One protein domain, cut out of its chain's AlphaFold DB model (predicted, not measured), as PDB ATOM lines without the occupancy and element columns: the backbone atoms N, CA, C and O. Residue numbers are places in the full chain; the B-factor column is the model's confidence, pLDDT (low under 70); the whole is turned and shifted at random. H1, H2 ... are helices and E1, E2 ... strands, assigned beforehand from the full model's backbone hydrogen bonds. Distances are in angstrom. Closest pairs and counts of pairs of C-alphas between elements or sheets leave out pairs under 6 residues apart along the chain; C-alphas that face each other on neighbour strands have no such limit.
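This is residues 61 to 203 of the 569 residues of the protein "Hypothetical protein" of Symbiodinium sp. CCMP2456 (UniProt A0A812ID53). This domain has little regular structure: a twisted sheet of four strands has helix H2 across one face, and long loops make most of the rest. Its 143 residues, 44 in named elements, run H1 E1 E2 E3 H2 E4 E5, class mixed; the sheet, E1 E2 E5 E4, is antiparallel. It is compact, with radius of gyration of the C-alphas 14.1 A and spans of 42, 30 and 24 A.

E1, residues 74 to 80, and E2, residues 83 to 89, form a hairpin, with N 76 and O 87 2.9 A apart. E5, residues 196 to 202, is antiparallel to E2, with N 86 and O 199 2.9 A apart. E4, residues 141 to 143, forms a hairpin with E5, with N 141 and O 198 2.9 A apart. H2, residues 113 to 124, is on the sheet, two layers, one helix layer on one face, at a height of 8.7 A; its closest C-alphas to E5 are Cys 119 and Cys 199, 5.5 A. H1, residues 61 to 65, is on the same face, over E1. In both helices every O i to N i+4 pair is within hydrogen-bond range. E3, residues 101 to 103, pairs with no named strand.

H2 is 16.1 A long, E1 18.9 A, E2 19.2 A and E5 20.2 A. C-alpha 74 is at (134.762, 149.144, 99.178), C-alpha 202 at (153.384, 161.005, 101.095).

The printed part has no cut. The links E2 to E3, H2 to E4 and E4 to E5 are long. The pLDDT is under 70 in 39 residues, among them 181 to 191.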
ATOM      1  N   GLN A  61     139.876 154.638 110.330       63.69
ATOM      2  CA  GLN A  61     139.242 155.950 110.215       63.69
ATOM      3  C   GLN A  61     139.439 156.621 108.849       63.69
ATOM      4  O   GLN A  61     138.644 157.460 108.444       63.69
ATOM      5  N   MET A  62     140.488 156.263 108.101       70.69
ATOM      6  CA  MET A  62     140.761 156.921 106.820       70.69
ATOM      7  C   MET A  62     139.700 156.597 105.766       70.69
ATOM      8  O   MET A  62     139.294 157.491 105.039       70.69
ATOM      9  N   CYS A  63     139.225 155.351 105.712       77.56
ATOM     10  CA  CYS A  63     138.144 154.968 104.804       77.56
ATOM     11  C   CYS A  63     136.779 155.506 105.239       77.56
ATOM     12  O   CYS A  63     135.950 155.759 104.379       77.56
ATOM     13  N   GLU A  64     136.571 155.721 106.539       68.00
ATOM     14  CA  GLU A  64     135.378 156.407 107.060       68.00
ATOM     15  C   GLU A  64     135.393 157.915 106.749       68.00
ATOM     16  O   GLU A  64     134.341 158.539 106.662       68.00
ATOM     17  N   ASN A  65     136.584 158.503 106.592       65.31
ATOM     18  CA  ASN A  65     136.770 159.932 106.330       65.31
ATOM     19  C   ASN A  65     136.971 160.273 104.849       65.31
ATOM     20  O   ASN A  65     136.884 161.449 104.488       65.31
ATOM     21  N   ILE A  66     137.274 159.288 103.998       69.56
ATOM     22  CA  ILE A  66     137.138 159.465 102.553       69.56
ATOM     23  C   ILE A  66     135.670 159.755 102.340       69.56
ATOM     24  O   ILE A  66     134.821 158.936 102.676       69.56
ATOM     25  N   ARG A  67     135.380 160.965 101.868       59.16
ATOM     26  CA  ARG A  67     133.999 161.416 101.755       59.16
ATOM     27  C   ARG A  67     133.263 160.396 100.891       59.16
ATOM     28  O   ARG A  67     133.705 160.126  99.774       59.16
ATOM     29  N   ASP A  68     132.148 159.867 101.399       62.66
ATOM     30  CA  ASP A  68     131.232 158.898 100.753       62.66
ATOM     31  C   ASP A  68     130.750 159.318  99.343       62.66
ATOM     32  O   ASP A  68     129.988 158.622  98.673       62.66
ATOM     33  N   ASP A  69     131.203 160.472  98.872       66.31
ATOM     34  CA  ASP A  69     130.834 161.154  97.653       66.31
ATOM     35  C   ASP A  69     131.254 160.404  96.377       66.31
ATOM     36  O   ASP A  69     130.782 160.796  95.314       66.31
ATOM     37  N   LEU A  70     132.101 159.358  96.451       87.69
ATOM     38  CA  LEU A  70     132.559 158.597  95.274       87.69
ATOM     39  C   LEU A  70     131.804 157.290  94.975       87.69
ATOM     40  O   LEU A  70     132.171 156.590  94.030       87.69
ATOM     41  N   GLY A  71     130.784 156.918  95.756       84.69
ATOM     42  CA  GLY A  71     129.984 155.712  95.478       84.69
ATOM     43  C   GLY A  71     130.798 154.406  95.448       84.69
ATOM     44  O   GLY A  71     130.481 153.487  94.699       84.69
ATOM     45  N   ALA A  72     131.889 154.325  96.214       88.75
ATOM     46  CA  ALA A  72     132.746 153.145  96.242       88.75
ATOM     47  C   ALA A  72     132.064 151.972  96.966       88.75
ATOM     48  O   ALA A  72     131.562 152.125  98.076       88.75
ATOM     49  N   ALA A  73     132.117 150.772  96.382       88.62
ATOM     50  CA  ALA A  73     131.613 149.551  97.015       88.62
ATOM     51  C   ALA A  73     132.523 149.062  98.156       88.62
ATOM     52  O   ALA A  73     132.076 148.384  99.080       88.62
ATOM     53  N   SER A  74     133.816 149.383  98.091       91.00
ATOM     54  CA  SER A  74     134.762 149.144  99.178       91.00
ATOM     55  C   SER A  74     135.891 150.168  99.184       91.00
ATOM     56  O   SER A  74     136.284 150.699  98.142       91.00
ATOM     57  N   CYS A  75     136.439 150.388 100.375       92.25
ATOM     58  CA  CYS A  75     137.657 151.144 100.598       92.25
ATOM     59  C   CYS A  75     138.639 150.296 101.407       92.25
ATOM     60  O   CYS A  75     138.263 149.681 102.405       92.25
ATOM     61  N   ALA A  76     139.898 150.263 100.979       92.25
ATOM     62  CA  ALA A  76     140.980 149.597 101.693       92.25
ATOM     63  C   ALA A  76     142.167 150.543 101.846       92.25
ATOM     64  O   ALA A  76     142.561 151.204 100.888       92.25
ATOM     65  N   GLN A  77     142.780 150.578 103.027       90.50
ATOM     66  CA  GLN A  77     144.057 151.262 103.181       90.50
ATOM     67  C   GLN A  77     145.162 150.555 102.395       90.50
ATOM     68  O   GLN A  77     145.199 149.329 102.289       90.50
ATOM     69  N   VAL A  78     146.094 151.348 101.881       91.19
ATOM     70  CA  VAL A  78     147.268 150.886 101.154       91.19
ATOM     71  C   VAL A  78     148.505 151.514 101.782       91.19
ATOM     72  O   VAL A  78     148.626 152.735 101.873       91.19
ATOM     73  N   LEU A  79     149.443 150.664 102.192       89.50
ATOM     74  CA  LEU A  79     150.752 151.060 102.703       89.50
ATOM     75  C   LEU A  79     151.814 150.445 101.794       89.50
ATOM     76  O   LEU A  79     151.988 149.228 101.773       89.50
ATOM     77  N   GLU A  80     152.521 151.281 101.036       88.81
ATOM     78  CA  GLU A  80     153.585 150.830 100.138       88.81
ATOM     79  C   GLU A  80     154.828 151.703 100.314       88.81
ATOM     80  O   GLU A  80     154.860 152.884  99.968       88.81
ATOM     81  N   GLY A  81     155.879 151.107 100.883       87.62
ATOM     82  CA  GLY A  81     157.113 151.820 101.201       87.62
ATOM     83  C   GLY A  81     156.877 152.950 102.207       87.62
ATOM     84  O   GLY A  81     156.399 152.709 103.310       87.62
ATOM     85  N   ASN A  82     157.232 154.178 101.816       85.81
ATOM     86  CA  ASN A  82     157.043 155.393 102.622       85.81
ATOM     87  C   ASN A  82     155.776 156.175 102.229       85.81
ATOM     88  O   ASN A  82     155.610 157.324 102.639       85.81
ATOM     89  N   ALA A  83     154.913 155.589 101.401       88.06
ATOM     90  CA  ALA A  83     153.654 156.191 100.998       88.06
ATOM     91  C   ALA A  83     152.494 155.509 101.728       88.06
ATOM     92  O   ALA A  83     152.498 154.294 101.954       88.06
ATOM     93  N   LYS A  84     151.492 156.311 102.079       91.06
ATOM     94  CA  LYS A  84     150.226 155.836 102.633       91.06
ATOM     95  C   LYS A  84     149.093 156.305 101.745       91.06
ATOM     96  O   LYS A  84     149.178 157.357 101.119       91.06
ATOM     97  N   GLY A  85     148.041 155.522 101.676       92.62
ATOM     98  CA  GLY A  85     147.007 155.760 100.698       92.62
ATOM     99  C   GLY A  85     145.824 154.845 100.885       92.62
ATOM    100  O   GLY A  85     145.720 154.122 101.874       92.62
ATOM    101  N   PHE A  86     144.928 154.880  99.918       93.06
ATOM    102  CA  PHE A  86     143.725 154.070  99.910       93.06
ATOM    103  C   PHE A  86     143.443 153.557  98.507       93.06
ATOM    104  O   PHE A  86     143.825 154.164  97.511       93.06
ATOM    105  N   ARG A  87     142.741 152.436  98.431       93.25
ATOM    106  CA  ARG A  87     142.127 151.927  97.215       93.25
ATOM    107  C   ARG A  87     140.621 152.000  97.382       93.25
ATOM    108  O   ARG A  87     140.084 151.409  98.315       93.25
ATOM    109  N   LEU A  88     139.961 152.671  96.448       92.56
ATOM    110  CA  LEU A  88     138.522 152.585  96.260       92.56
ATOM    111  C   LEU A  88     138.231 151.573  95.161       92.56
ATOM    112  O   LEU A  88     138.927 151.515  94.143       92.56
ATOM    113  N   THR A  89     137.206 150.762  95.383       91.12
ATOM    114  CA  THR A  89     136.750 149.768  94.414       91.12
ATOM    115  C   THR A  89     135.235 149.871  94.301       91.12
ATOM    116  O   THR A  89     134.533 149.659  95.286       91.12
ATOM    117  N   GLY A  90     134.743 150.234  93.124       88.88
ATOM    118  CA  GLY A  90     133.369 150.051  92.675       88.88
ATOM    119  C   GLY A  90     133.166 148.674  92.038       88.88
ATOM    120  O   GLY A  90     134.045 147.813  92.047       88.88
ATOM    121  N   THR A  91     131.985 148.449  91.477       86.38
ATOM    122  CA  THR A  91     131.649 147.226  90.737       86.38
ATOM    123  C   THR A  91     131.326 147.555  89.288       86.38
ATOM    124  O   THR A  91     131.114 148.713  88.946       86.38
ATOM    125  N   MET A  92     131.217 146.538  88.432       82.12
ATOM    126  CA  MET A  92     130.800 146.762  87.045       82.12
ATOM    127  C   MET A  92     129.427 147.453  86.961       82.12
ATOM    128  O   MET A  92     129.216 148.345  86.149       82.12
ATOM    129  N   ASN A  93     128.497 147.077  87.845       84.62
ATOM    130  CA  ASN A  93     127.136 147.626  87.875       84.62
ATOM    131  C   ASN A  93     127.030 148.951  88.645       84.62
ATOM    132  O   ASN A  93     126.003 149.634  88.568       84.62
ATOM    133  N   ASP A  94     128.062 149.282  89.417       85.88
ATOM    134  CA  ASP A  94     128.127 150.474  90.249       85.88
ATOM    135  C   ASP A  94     129.576 150.977  90.325       85.88
ATOM    136  O   ASP A  94     130.285 150.697  91.298       85.88
ATOM    137  N   PRO A  95     130.068 151.606  89.242       88.06
ATOM    138  CA  PRO A  95     131.404 152.179  89.215       88.06
ATOM    139  C   PRO A  95     131.514 153.354  90.190       88.06
ATOM    140  O   PRO A  95     130.516 153.849  90.711       88.06
ATOM    141  N   LEU A  96     132.741 153.824  90.406       89.31
ATOM    142  CA  LEU A  96     133.004 155.031  91.179       89.31
ATOM    143  C   LEU A  96     132.328 156.231  90.511       89.31
ATOM    144  O   LEU A  96     132.434 156.420  89.296       89.31
ATOM    145  N   ARG A  97     131.628 157.037  91.310       90.12
ATOM    146  CA  ARG A  97     130.797 158.150  90.846       90.12
ATOM    147  C   ARG A  97     130.824 159.314  91.804       90.12
ATOM    148  O   ARG A  97     130.606 159.109  92.986       90.12
ATOM    149  N   PHE A  98     130.894 160.530  91.282       90.19
ATOM    150  CA  PHE A  98     130.658 161.745  92.054       90.19
ATOM    151  C   PHE A  98     129.381 162.443  91.593       90.19
ATOM    152  O   PHE A  98     129.134 162.592  90.399       90.19
ATOM    153  N   ALA A  99     128.525 162.844  92.535       88.62
ATOM    154  CA  ALA A  99     127.220 163.453  92.241       88.62
ATOM    155  C   ALA A  99     126.358 162.652  91.229       88.62
ATOM    156  O   ALA A  99     125.611 163.217  90.432       88.62
ATOM    157  N   GLY A 100     126.451 161.317  91.274       87.38
ATOM    158  CA  GLY A 100     125.689 160.396  90.421       87.38
ATOM    159  C   GLY A 100     126.301 160.112  89.046       87.38
ATOM    160  O   GLY A 100     125.779 159.256  88.331       87.38
ATOM    161  N   LEU A 101     127.405 160.768  88.693       86.75
ATOM    162  CA  LEU A 101     128.093 160.621  87.411       86.75
ATOM    163  C   LEU A 101     129.387 159.832  87.591       86.75
ATOM    164  O   LEU A 101     130.100 160.053  88.568       86.75
ATOM    165  N   GLY A 102     129.673 158.909  86.673       87.31
ATOM    166  CA  GLY A 102     130.899 158.109  86.688       87.31
ATOM    167  C   GLY A 102     132.158 158.926  86.382       87.31
ATOM    168  O   GLY A 102     132.088 160.107  86.048       87.31
ATOM    169  N   PHE A 103     133.317 158.285  86.453       86.75
ATOM    170  CA  PHE A 103     134.576 158.831  85.942       86.75
ATOM    171  C   PHE A 103     134.978 158.092  84.660       86.75
ATOM    172  O   PHE A 103     134.908 156.863  84.648       86.75
ATOM    173  N   ASP A 104     135.373 158.842  83.630       77.81
ATOM    174  CA  ASP A 104     135.894 158.364  82.333       77.81
ATOM    175  C   ASP A 104     137.081 157.378  82.495       77.81
ATOM    176  O   ASP A 104     137.879 157.537  83.424       77.81
ATOM    177  N   ASP A 105     137.257 156.387  81.607       66.94
ATOM    178  CA  ASP A 105     138.468 155.539  81.581       66.94
ATOM    179  C   ASP A 105     139.689 156.208  80.996       66.94
ATOM    180  O   ASP A 105     140.789 155.691  81.177       66.94
ATOM    181  N   ASN A 106     139.568 157.369  80.372       67.56
ATOM    182  CA  ASN A 106     140.755 158.141  80.025       67.56
ATOM    183  C   ASN A 106     141.554 158.560  81.279       67.56
ATOM    184  O   ASN A 106     142.700 159.006  81.188       67.56
ATOM    185  N   ILE A 107     140.973 158.366  82.468       68.81
ATOM    186  CA  ILE A 107     141.635 158.453  83.770       68.81
ATOM    187  C   ILE A 107     142.467 157.188  84.085       68.81
ATOM    188  O   ILE A 107     143.440 157.274  84.839       68.81
ATOM    189  N   ALA A 108     142.124 156.034  83.507       61.59
ATOM    190  CA  ALA A 108     142.791 154.744  83.669       61.59
ATOM    191  C   ALA A 108     144.137 154.658  82.927       61.59
ATOM    192  O   ALA A 108     144.438 155.411  82.004       61.59
ATOM    193  N   GLY A 109     144.980 153.709  83.347       66.00
ATOM    194  CA  GLY A 109     146.271 153.440  82.696       66.00
ATOM    195  C   GLY A 109     147.493 154.078  83.363       66.00
ATOM    196  O   GLY A 109     148.589 154.018  82.805       66.00
ATOM    197  N   GLY A 110     147.340 154.638  84.566       73.62
ATOM    198  CA  GLY A 110     148.456 155.088  85.399       73.62
ATOM    199  C   GLY A 110     148.163 156.380  86.154       73.62
ATOM    200  O   GLY A 110     147.022 156.658  86.518       73.62
ATOM    201  N   GLU A 111     149.217 157.157  86.385       81.75
ATOM    202  CA  GLU A 111     149.186 158.447  87.080       81.75
ATOM    203  C   GLU A 111     148.724 159.568  86.141       81.75
ATOM    204  O   GLU A 111     149.482 160.463  85.756       81.75
ATOM    205  N   THR A 112     147.470 159.509  85.710       85.94
ATOM    206  CA  THR A 112     146.895 160.602  84.928       85.94
ATOM    207  C   THR A 112     146.553 161.775  85.856       85.94
ATOM    208  O   THR A 112     146.178 161.563  87.013       85.94
ATOM    209  N   PRO A 113     146.620 163.031  85.385       87.56
ATOM    210  CA  PRO A 113     146.124 164.165  86.163       87.56
ATOM    211  C   PRO A 113     144.661 164.012  86.602       87.56
ATOM    212  O   PRO A 113     144.302 164.427  87.701       87.56
ATOM    213  N   GLY A 114     143.833 163.351  85.786       86.75
ATOM    214  CA  GLY A 114     142.472 162.978  86.160       86.75
ATOM    215  C   GLY A 114     142.436 162.054  87.381       86.75
ATOM    216  O   GLY A 114     141.697 162.328  88.323       86.75
ATOM    217  N   ALA A 115     143.293 161.028  87.436       89.31
ATOM    218  CA  ALA A 115     143.358 160.107  88.574       89.31
ATOM    219  C   ALA A 115     143.816 160.835  89.843       89.31
ATOM    220  O   ALA A 115     143.234 160.656  90.912       89.31
ATOM    221  N   LEU A 116     144.811 161.720  89.719       91.44
ATOM    222  CA  LEU A 116     145.264 162.565  90.824       91.44
ATOM    223  C   LEU A 116     144.122 163.448  91.353       91.44
ATOM    224  O   LEU A 116     143.927 163.540  92.566       91.44
ATOM    225  N   ASN A 117     143.330 164.045  90.460       91.00
ATOM    226  CA  ASN A 117     142.200 164.894  90.831       91.00
ATOM    227  C   ASN A 117     141.076 164.105  91.507       91.00
ATOM    228  O   ASN A 117     140.569 164.561  92.529       91.00
ATOM    229  N   VAL A 118     140.742 162.903  91.025       91.44
ATOM    230  CA  VAL A 118     139.782 162.010  91.701       91.44
ATOM    231  C   VAL A 118     140.290 161.611  93.090       91.44
ATOM    232  O   VAL A 118     139.519 161.598  94.047       91.44
ATOM    233  N   CYS A 119     141.590 161.349  93.247       92.94
ATOM    234  CA  CYS A 119     142.178 161.058  94.554       92.94
ATOM    235  C   CYS A 119     142.110 162.238  95.524       92.94
ATOM    236  O   CYS A 119     141.844 162.044  96.711       92.94
ATOM    237  N   MET A 120     142.323 163.461  95.037       92.44
ATOM    238  CA  MET A 120     142.169 164.669  95.850       92.44
ATOM    239  C   MET A 120     140.703 164.926  96.197       92.44
ATOM    240  O   MET A 120     140.404 165.231  97.352       92.44
ATOM    241  N   LEU A 121     139.788 164.714  95.248       91.69
ATOM    242  CA  LEU A 121     138.349 164.768  95.490       91.69
ATOM    243  C   LEU A 121     137.930 163.747  96.558       91.69
ATOM    244  O   LEU A 121     137.215 164.100  97.484       91.69
ATOM    245  N   ALA A 122     138.422 162.510  96.502       91.81
ATOM    246  CA  ALA A 122     138.153 161.504  97.529       91.81
ATOM    247  C   ALA A 122     138.696 161.914  98.914       91.81
ATOM    248  O   ALA A 122     138.023 161.747  99.929       91.81
ATOM    249  N   ALA A 123     139.919 162.450  98.960       91.56
ATOM    250  CA  ALA A 123     140.617 162.749 100.210       91.56
ATOM    251  C   ALA A 123     140.122 164.027 100.910       91.56
ATOM    252  O   ALA A 123     140.096 164.080 102.142       91.56
ATOM    253  N   PHE A 124     139.762 165.060 100.147       90.56
ATOM    254  CA  PHE A 124     139.447 166.395 100.676       90.56
ATOM    255  C   PHE A 124     138.028 166.860 100.320       90.56
ATOM    256  O   PHE A 124     137.474 167.741 100.986       90.56
ATOM    257  N   GLY A 125     137.409 166.221  99.328       90.50
ATOM    258  CA  GLY A 125     136.088 166.548  98.817       90.50
ATOM    259  C   GLY A 125     136.021 167.834  98.019       90.50
ATOM    260  O   GLY A 125     136.945 168.645  97.998       90.50
ATOM    261  N   ASP A 126     134.866 168.028  97.397       90.50
ATOM    262  CA  ASP A 126     134.565 169.250  96.668       90.50
ATOM    263  C   ASP A 126     134.514 170.453  97.626       90.50
ATOM    264  O   ASP A 126     133.987 170.356  98.747       90.50
ATOM    265  N   GLY A 127     135.150 171.553  97.217       89.75
ATOM    266  CA  GLY A 127     135.449 172.730  98.037       89.75
ATOM    267  C   GLY A 127     136.602 172.562  99.039       89.75
ATOM    268  O   GLY A 127     136.880 173.488  99.809       89.75
ATOM    269  N   GLY A 128     137.260 171.399  99.084       90.12
ATOM    270  CA  GLY A 128     138.398 171.130  99.963       90.12
ATOM    271  C   GLY A 128     139.673 171.832  99.495       90.12
ATOM    272  O   GLY A 128     139.935 171.907  98.301       90.12
ATOM    273  N   VAL A 129     140.491 172.338 100.424       92.06
ATOM    274  CA  VAL A 129     141.808 172.924 100.102       92.06
ATOM    275  C   VAL A 129     142.887 171.867 100.272       92.06
ATOM    276  O   VAL A 129     142.956 171.241 101.330       92.06
ATOM    277  N   ILE A 130     143.750 171.701  99.272       92.56
ATOM    278  CA  ILE A 130     144.807 170.684  99.285       92.56
ATOM    279  C   ILE A 130     145.934 171.110 100.237       92.56
ATOM    280  O   ILE A 130     146.596 172.126  99.988       92.56
ATOM    281  N   PRO A 131     146.199 170.357 101.320       92.19
ATOM    282  CA  PRO A 131     147.268 170.698 102.250       92.19
ATOM    283  C   PRO A 131     148.664 170.574 101.626       92.19
ATOM    284  O   PRO A 131     148.881 169.917 100.603       92.19
ATOM    285  N   ALA A 132     149.657 171.165 102.288       87.69
ATOM    286  CA  ALA A 132     151.053 170.917 101.945       87.69
ATOM    287  C   ALA A 132     151.392 169.423 102.102       87.69
ATOM    288  O   ALA A 132     150.948 168.788 103.053       87.69
ATOM    289  N   ALA A 133     152.184 168.881 101.170       84.69
ATOM    290  CA  ALA A 133     152.561 167.460 101.095       84.69
ATOM    291  C   ALA A 133     151.402 166.470 100.837       84.69
ATOM    292  O   ALA A 133     151.592 165.263 100.949       84.69
ATOM    293  N   CYS A 134     150.219 166.962 100.455       90.50
ATOM    294  CA  CYS A 134     149.032 166.147 100.191       90.50
ATOM    295  C   CYS A 134     148.647 166.049  98.707       90.50
ATOM    296  O   CYS A 134     147.506 165.730  98.374       90.50
ATOM    297  N   VAL A 135     149.603 166.289  97.811       91.00
ATOM    298  CA  VAL A 135     149.431 165.964  96.391       91.00
ATOM    299  C   VAL A 135     149.702 164.469  96.224       91.00
ATOM    300  O   VAL A 135     150.706 163.984  96.762       91.00
ATOM    301  N   PRO A 136     148.833 163.712  95.532       86.44
ATOM    302  CA  PRO A 136     149.073 162.297  95.339       86.44
ATOM    303  C   PRO A 136     150.380 162.069  94.570       86.44
ATOM    304  O   PRO A 136     150.778 162.827  93.688       86.44
ATOM    305  N   THR A 137     151.077 161.016  94.964       84.94
ATOM    306  CA  THR A 137     152.380 160.613  94.448       84.94
ATOM    307  C   THR A 137     152.241 159.737  93.208       84.94
ATOM    308  O   THR A 137     151.159 159.250  92.871       84.94
ATOM    309  N   VAL A 138     153.405 159.449  92.627       71.75
ATOM    310  CA  VAL A 138     153.664 158.544  91.499       71.75
ATOM    311  C   VAL A 138     153.082 157.122  91.705       71.75
ATOM    312  O   VAL A 138     153.022 156.304  90.810       71.75
ATOM    313  N   GLY A 139     152.632 156.760  92.909       75.50
ATOM    314  CA  GLY A 139     151.970 155.469  93.146       75.50
ATOM    315  C   GLY A 139     150.480 155.434  92.785       75.50
ATOM    316  O   GLY A 139     149.842 154.401  92.993       75.50
ATOM    317  N   THR A 140     149.909 156.557  92.340       80.94
ATOM    318  CA  THR A 140     148.471 156.688  92.094       80.94
ATOM    319  C   THR A 140     148.092 156.052  90.765       80.94
ATOM    320  O   THR A 140     148.567 156.471  89.717       80.94
ATOM    321  N   THR A 141     147.225 155.044  90.801       84.31
ATOM    322  CA  THR A 141     146.824 154.300  89.605       84.31
ATOM    323  C   THR A 141     145.320 154.108  89.562       84.31
ATOM    324  O   THR A 141     144.696 153.739  90.556       84.31
ATOM    325  N   ALA A 142     144.742 154.305  88.386       79.62
ATOM    326  CA  ALA A 142     143.387 153.887  88.064       79.62
ATOM    327  C   ALA A 142     143.463 152.583  87.256       79.62
ATOM    328  O   ALA A 142     144.109 152.538  86.201       79.62
ATOM    329  N   ASP A 143     142.865 151.519  87.797       73.75
ATOM    330  CA  ASP A 143     142.823 150.222  87.120       73.75
ATOM    331  C   ASP A 143     141.719 150.212  86.061       73.75
ATOM    332  O   ASP A 143     140.757 150.979  86.114       73.75
ATOM    333  N   GLN A 144     141.901 149.326  85.084       61.25
ATOM    334  CA  GLN A 144     141.141 149.318  83.848       61.25
ATOM    335  C   GLN A 144     139.642 149.011  84.035       61.25
ATOM    336  O   GLN A 144     139.228 148.177  84.839       61.25
ATOM    337  N   TRP A 145     138.893 149.737  83.211       68.25
ATOM    338  CA  TRP A 145     137.515 149.635  82.732       68.25
ATOM    339  C   TRP A 145     136.893 148.232  82.675       68.25
ATOM    340  O   TRP A 145     137.404 147.376  81.962       68.25
ATOM    341  N   ASP A 146     135.736 148.057  83.334       61.44
ATOM    342  CA  ASP A 146     134.818 146.903  83.178       61.44
ATOM    343  C   ASP A 146     133.331 147.262  83.491       61.44
ATOM    344  O   ASP A 146     132.499 146.392  83.737       61.44
ATOM    345  N   GLY A 147     132.973 148.551  83.560       60.78
ATOM    346  CA  GLY A 147     131.665 149.036  84.034       60.78
ATOM    347  C   GLY A 147     130.474 148.898  83.071       60.78
ATOM    348  O   GLY A 147     130.586 148.395  81.956       60.78
ATOM    349  N   VAL A 148     129.315 149.419  83.485       65.06
ATOM    350  CA  VAL A 148     128.169 149.698  82.603       65.06
ATOM    351  C   VAL A 148     128.308 151.107  82.006       65.06
ATOM    352  O   VAL A 148     128.720 152.017  82.731       65.06
ATOM    353  N   PRO A 149     127.943 151.311  80.724       67.19
ATOM    354  CA  PRO A 149     127.999 152.621  80.087       67.19
ATOM    355  C   PRO A 149     127.038 153.617  80.729       67.19
ATOM    356  O   PRO A 149     125.826 153.376  80.725       67.19
ATOM    357  N   GLU A 150     127.547 154.729  81.253       73.56
ATOM    358  CA  GLU A 150     126.744 155.754  81.925       73.56
ATOM    359  C   GLU A 150     127.321 157.168  81.735       73.56
ATOM    360  O   GLU A 150     128.441 157.351  81.262       73.56
ATOM    361  N   MET A 151     126.541 158.201  82.087       75.81
ATOM    362  CA  MET A 151     127.068 159.569  82.085       75.81
ATOM    363  C   MET A 151     128.206 159.697  83.101       75.81
ATOM    364  O   MET A 151     128.080 159.266  84.252       75.81
ATOM    365  N   HIS A 152     129.286 160.337  82.682       80.00
ATOM    366  CA  HIS A 152     130.516 160.465  83.448       80.00
ATOM    367  C   HIS A 152     131.130 161.865  83.264       80.00
ATOM    368  O   HIS A 152     130.664 162.671  82.449       80.00
ATOM    369  N   TYR A 153     132.135 162.175  84.083       83.25
ATOM    370  CA  TYR A 153     132.987 163.355  83.929       83.25
ATOM    371  C   TYR A 153     134.073 163.073  82.901       83.25
ATOM    372  O   TYR A 153     134.799 162.095  83.075       83.25
ATOM    373  N   PHE A 154     134.213 163.937  81.894       75.94
ATOM    374  CA  PHE A 154     135.238 163.789  80.854       75.94
ATOM    375  C   PHE A 154     136.655 163.849  81.428       75.94
ATOM    376  O   PHE A 154     136.915 164.663  82.315       75.94
ATOM    377  N   GLY A 155     137.543 162.999  80.891       63.75
ATOM    378  CA  GLY A 155     138.896 162.739  81.395       63.75
ATOM    379  C   GLY A 155     140.072 163.179  80.507       63.75
ATOM    380  O   GLY A 155     141.232 163.068  80.916       63.75
ATOM    381  N   MET A 156     139.835 163.616  79.267       62.38
ATOM    382  CA  MET A 156     140.890 163.604  78.245       62.38
ATOM    383  C   MET A 156     141.566 164.961  78.020       62.38
ATOM    384  O   MET A 156     140.892 165.980  77.994       62.38
ATOM    385  N   ILE A 157     142.886 164.973  77.768       55.03
ATOM    386  CA  ILE A 157     143.679 166.145  77.341       55.03
ATOM    387  C   ILE A 157     143.908 166.071  75.820       55.03
ATOM    388  O   ILE A 157     144.437 165.077  75.331       55.03
ATOM    389  N   GLY A 158     143.598 167.134  75.064       57.97
ATOM    390  CA  GLY A 158     144.029 167.289  73.663       57.97
ATOM    391  C   GLY A 158     142.974 167.070  72.568       57.97
ATOM    392  O   GLY A 158     143.340 167.008  71.396       57.97
ATOM    393  N   PHE A 159     141.692 166.996  72.919       62.34
ATOM    394  CA  PHE A 159     140.553 166.945  71.990       62.34
ATOM    395  C   PHE A 159     139.767 168.265  71.994       62.34
ATOM    396  O   PHE A 159     139.852 169.040  72.941       62.34
ATOM    397  N   ASP A 160     138.970 168.560  70.968       58.91
ATOM    398  CA  ASP A 160     138.258 169.855  70.870       58.91
ATOM    399  C   ASP A 160     137.244 170.109  72.006       58.91
ATOM    400  O   ASP A 160     136.785 171.232  72.204       58.91
ATOM    401  N   CYS A 161     136.928 169.076  72.779       59.97
ATOM    402  CA  CYS A 161     136.106 169.130  73.982       59.97
ATOM    403  C   CYS A 161     136.868 168.719  75.261       59.97
ATOM    404  O   CYS A 161     136.261 168.540  76.314       59.97
ATOM    405  N   SER A 162     138.192 168.558  75.167       55.09
ATOM    406  CA  SER A 162     139.036 168.195  76.302       55.09
ATOM    407  C   SER A 162     139.048 169.293  77.350       55.09
ATOM    408  O   SER A 162     139.370 170.449  77.062       55.09
ATOM    409  N   PHE A 163     138.778 168.909  78.592       60.81
ATOM    410  CA  PHE A 163     139.264 169.679  79.718       60.81
ATOM    411  C   PHE A 163     140.689 169.230  79.974       60.81
ATOM    412  O   PHE A 163     140.974 168.054  80.178       60.81
ATOM    413  N   ASN A 164     141.620 170.176  79.911       57.00
ATOM    414  CA  ASN A 164     142.978 169.878  80.311       57.00
ATOM    415  C   ASN A 164     142.951 169.625  81.819       57.00
ATOM    416  O   ASN A 164     142.867 170.580  82.590       57.00
ATOM    417  N   HIS A 165     142.977 168.354  82.225       70.00
ATOM    418  CA  HIS A 165     143.160 167.982  83.618       70.00
ATOM    419  C   HIS A 165     144.552 168.458  84.017       70.00
ATOM    420  O   HIS A 165     145.554 167.772  83.836       70.00
ATOM    421  N   VAL A 166     144.640 169.681  84.518       83.38
ATOM    422  CA  VAL A 166     145.784 170.078  85.317       83.38
ATOM    423  C   VAL A 166     145.528 169.462  86.683       83.38
ATOM    424  O   VAL A 166     144.451 169.632  87.258       83.38
ATOM    425  N   ALA A 167     146.480 168.661  87.159       87.50
ATOM    426  CA  ALA A 167     146.382 168.116  88.501       87.50
ATOM    427  C   ALA A 167     146.361 169.286  89.488       87.50
ATOM    428  O   ALA A 167     147.208 170.177  89.375       87.50
ATOM    429  N   TYR A 168     145.418 169.286  90.428       90.62
ATOM    430  CA  TYR A 168     145.374 170.333  91.438       90.62
ATOM    431  C   TYR A 168     146.691 170.398  92.222       90.62
ATOM    432  O   TYR A 168     147.313 169.382  92.554       90.62
ATOM    433  N   ALA A 169     147.116 171.618  92.524       93.31
ATOM    434  CA  ALA A 169     148.336 171.898  93.257       93.31
ATOM    435  C   ALA A 169     148.078 172.120  94.755       93.31
ATOM    436  O   ALA A 169     146.960 172.347  95.219       93.31
ATOM    437  N   VAL A 170     149.160 172.101  95.539       93.62
ATOM    438  CA  VAL A 170     149.121 172.470  96.961       93.62
ATOM    439  C   VAL A 170     148.505 173.859  97.137       93.62
ATOM    440  O   VAL A 170     148.945 174.825  96.515       93.62
ATOM    441  N   GLY A 171     147.551 173.967  98.061       93.38
ATOM    442  CA  GLY A 171     146.870 175.210  98.408       93.38
ATOM    443  C   GLY A 171     145.714 175.577  97.480       93.38
ATOM    444  O   GLY A 171     145.025 176.556  97.766       93.38
ATOM    445  N   GLU A 172     145.476 174.814  96.412       94.19
ATOM    446  CA  GLU A 172     144.293 175.000  95.578       94.19
ATOM    447  C   GLU A 172     143.045 174.455  96.274       94.19
ATOM    448  O   GLU A 172     143.095 173.475  97.023       94.19
ATOM    449  N   THR A 173     141.924 175.129  96.027       93.25
ATOM    450  CA  THR A 173     140.595 174.641  96.384       93.25
ATOM    451  C   THR A 173     140.111 173.747  95.254       93.25
ATOM    452  O   THR A 173     140.104 174.173  94.101       93.25
ATOM    453  N   ILE A 174     139.696 172.533  95.589       90.56
ATOM    454  CA  ILE A 174     139.045 171.616  94.662       90.56
ATOM    455  C   ILE A 174     137.695 172.225  94.292       90.56
ATOM    456  O   ILE A 174     136.869 172.456  95.175       90.56
ATOM    457  N   ASP A 175     137.501 172.489  93.008       89.94
ATOM    458  CA  ASP A 175     136.241 172.954  92.433       89.94
ATOM    459  C   ASP A 175     135.836 171.946  91.363       89.94
ATOM    460  O   ASP A 175     136.367 171.943  90.252       89.94
ATOM    461  N   TRP A 176     134.998 170.981  91.738       88.44
ATOM    462  CA  TRP A 176     134.624 169.903  90.832       88.44
ATOM    463  C   TRP A 176     133.530 170.355  89.856       88.44
ATOM    464  O   TRP A 176     132.372 169.954  89.958       88.44
ATOM    465  N   ASP A 177     133.920 171.171  88.876       84.50
ATOM    466  CA  ASP A 177     133.054 171.702  87.815       84.50
ATOM    467  C   ASP A 177     133.277 171.028  86.448       84.50
ATOM    468  O   ASP A 177     132.844 171.537  85.408       84.50
ATOM    469  N   TYR A 178     133.935 169.861  86.453       82.25
ATOM    470  CA  TYR A 178     134.274 169.114  85.246       82.25
ATOM    471  C   TYR A 178     133.040 168.913  84.358       82.25
ATOM    472  O   TYR A 178     131.959 168.569  84.855       82.25
ATOM    473  N   PRO A 179     133.181 169.096  83.034       77.31
ATOM    474  CA  PRO A 179     132.070 168.926  82.116       77.31
ATOM    475  C   PRO A 179     131.538 167.497  82.192       77.31
ATOM    476  O   PRO A 179     132.268 166.521  82.388       77.31
ATOM    477  N   THR A 180     130.236 167.395  81.987       80.19
ATOM    478  CA  THR A 180     129.505 166.137  82.031       80.19
ATOM    479  C   THR A 180     129.023 165.799  80.630       80.19
ATOM    480  O   THR A 180     128.665 166.691  79.855       80.19
ATOM    481  N   GLY A 181     128.985 164.512  80.308       66.00
ATOM    482  CA  GLY A 181     128.250 164.011  79.153       66.00
ATOM    483  C   GLY A 181     129.033 163.026  78.304       66.00
ATOM    484  O   GLY A 181     130.182 162.734  78.570       66.00
ATOM    485  N   ASN A 182     128.365 162.563  77.253       58.12
ATOM    486  CA  ASN A 182     128.890 161.724  76.169       58.12
ATOM    487  C   ASN A 182     129.002 162.571  74.878       58.12
ATOM    488  O   ASN A 182     128.923 162.089  73.751       58.12
ATOM    489  N   THR A 183     128.973 163.899  75.039       47.62
ATOM    490  CA  THR A 183     128.688 164.886  73.984       47.62
ATOM    491  C   THR A 183     129.917 165.331  73.201       47.62
ATOM    492  O   THR A 183     129.777 166.073  72.225       47.62
ATOM    493  N   CYS A 184     131.105 164.873  73.587       55.50
ATOM    494  CA  CYS A 184     132.262 164.904  72.711       55.50
ATOM    495  C   CYS A 184     132.019 163.944  71.555       55.50
ATOM    496  O   CYS A 184     132.121 162.736  71.678       55.50
ATOM    497  N   VAL A 185     131.630 164.492  70.414       40.56
ATOM    498  CA  VAL A 185     131.325 163.718  69.215       40.56
ATOM    499  C   VAL A 185     132.591 162.997  68.738       40.56
ATOM    500  O   VAL A 185     133.416 163.620  68.070       40.56
ATOM    501  N   GLY A 186     132.749 161.699  69.014       48.84
ATOM    502  CA  GLY A 186     133.783 160.930  68.320       48.84
ATOM    503  C   GLY A 186     134.161 159.560  68.855       48.84
ATOM    504  O   GLY A 186     134.603 158.740  68.048       48.84
ATOM    505  N   ASP A 187     133.999 159.281  70.138       51.34
ATOM    506  CA  ASP A 187     134.350 157.986  70.696       51.34
ATOM    507  C   ASP A 187     133.096 157.101  70.722       51.34
ATOM    508  O   ASP A 187     132.027 157.399  71.241       51.34
ATOM    509  N   GLY A 188     133.147 156.069  69.883       49.62
ATOM    510  CA  GLY A 188     132.087 155.070  69.777       49.62
ATOM    511  C   GLY A 188     132.205 154.001  70.858       49.62
ATOM    512  O   GLY A 188     131.601 152.937  70.707       49.62
ATOM    513  N   ASP A 189     133.040 154.222  71.871       56.81
ATOM    514  CA  ASP A 189     133.019 153.434  73.083       56.81
ATOM    515  C   ASP A 189     131.847 153.877  73.953       56.81
ATOM    516  O   ASP A 189     131.238 154.936  73.839       56.81
ATOM    517  N   LEU A 190     131.382 152.902  74.706       56.41
ATOM    518  CA  LEU A 190     130.243 153.053  75.566       56.41
ATOM    519  C   LEU A 190     130.833 153.406  76.921       56.41
ATOM    520  O   LEU A 190     131.081 152.491  77.687       56.41
ATOM    521  N   ASP A 191     131.108 154.685  77.148       64.81
ATOM    522  CA  ASP A 191     131.733 155.253  78.346       64.81
ATOM    523  C   ASP A 191     131.354 154.544  79.655       64.81
ATOM    524  O   ASP A 191     130.323 154.846  80.265       64.81
ATOM    525  N   VAL A 192     132.133 153.555  80.096       71.81
ATOM    526  CA  VAL A 192     131.861 152.858  81.353       71.81
ATOM    527  C   VAL A 192     132.670 153.486  82.480       71.81
ATOM    528  O   VAL A 192     133.787 153.962  82.310       71.81
ATOM    529  N   GLY A 193     132.096 153.483  83.678       80.00
ATOM    530  CA  GLY A 193     132.739 154.146  84.804       80.00
ATOM    531  C   GLY A 193     133.974 153.411  85.338       80.00
ATOM    532  O   GLY A 193     134.052 152.178  85.338       80.00
ATOM    533  N   LEU A 194     134.900 154.191  85.893       86.12
ATOM    534  CA  LEU A 194     136.053 153.732  86.665       86.12
ATOM    535  C   LEU A 194     135.639 152.810  87.828       86.12
ATOM    536  O   LEU A 194     134.920 153.222  88.736       86.12
ATOM    537  N   THR A 195     136.126 151.570  87.850       88.94
ATOM    538  CA  THR A 195     135.783 150.588  88.898       88.94
ATOM    539  C   THR A 195     136.819 150.510  90.011       88.94
ATOM    540  O   THR A 195     136.500 150.020  91.088       88.94
ATOM    541  N   SER A 196     138.049 150.989  89.824       90.75
ATOM    542  CA  SER A 196     139.006 151.050  90.926       90.75
ATOM    543  C   SER A 196     140.027 152.160  90.760       90.75
ATOM    544  O   SER A 196     140.601 152.350  89.690       90.75
ATOM    545  N   ILE A 197     140.299 152.853  91.863       91.75
ATOM    546  CA  ILE A 197     141.368 153.838  91.952       91.75
ATOM    547  C   ILE A 197     142.178 153.603  93.217       91.75
ATOM    548  O   ILE A 197     141.638 153.409  94.307       91.75
ATOM    549  N   LYS A 198     143.495 153.598  93.064       93.62
ATOM    550  CA  LYS A 198     144.474 153.505  94.135       93.62
ATOM    551  C   LYS A 198     145.152 154.860  94.260       93.62
ATOM    552  O   LYS A 198     145.868 155.274  93.360       93.62
ATOM    553  N   CYS A 199     144.942 155.521  95.384       93.75
ATOM    554  CA  CYS A 199     145.449 156.848  95.692       93.75
ATOM    555  C   CYS A 199     146.589 156.741  96.691       93.75
ATOM    556  O   CYS A 199     146.384 156.240  97.795       93.75
ATOM    557  N   MET A 200     147.778 157.219  96.329       93.62
ATOM    558  CA  MET A 200     148.970 157.133  97.177       93.62
ATOM    559  C   MET A 200     149.472 158.528  97.518       93.62
ATOM    560  O   MET A 200     149.750 159.309  96.619       93.62
ATOM    561  N   PHE A 201     149.671 158.827  98.794       92.81
ATOM    562  CA  PHE A 201     150.155 160.115  99.287       92.81
ATOM    563  C   PHE A 201     151.464 159.933 100.057       92.81
ATOM    564  O   PHE A 201     151.787 158.842 100.540       92.81
ATOM    565  N   GLU A 202     152.226 161.014 100.204       91.19
ATOM    566  CA  GLU A 202     153.384 161.005 101.095       91.19
ATOM    567  C   GLU A 202     152.940 160.710 102.536       91.19
ATOM    568  O   GLU A 202     151.876 161.147 102.980       91.19
ATOM    569  N   SER A 203     153.765 159.999 103.312       87.75
ATOM    570  CA  SER A 203     153.444 159.664 104.709       87.75
ATOM    571  C   SER A 203     153.131 160.887 105.582       87.75
ATOM    572  O   SER A 203     152.411 160.760 106.575       87.75
TER     573      SER A 203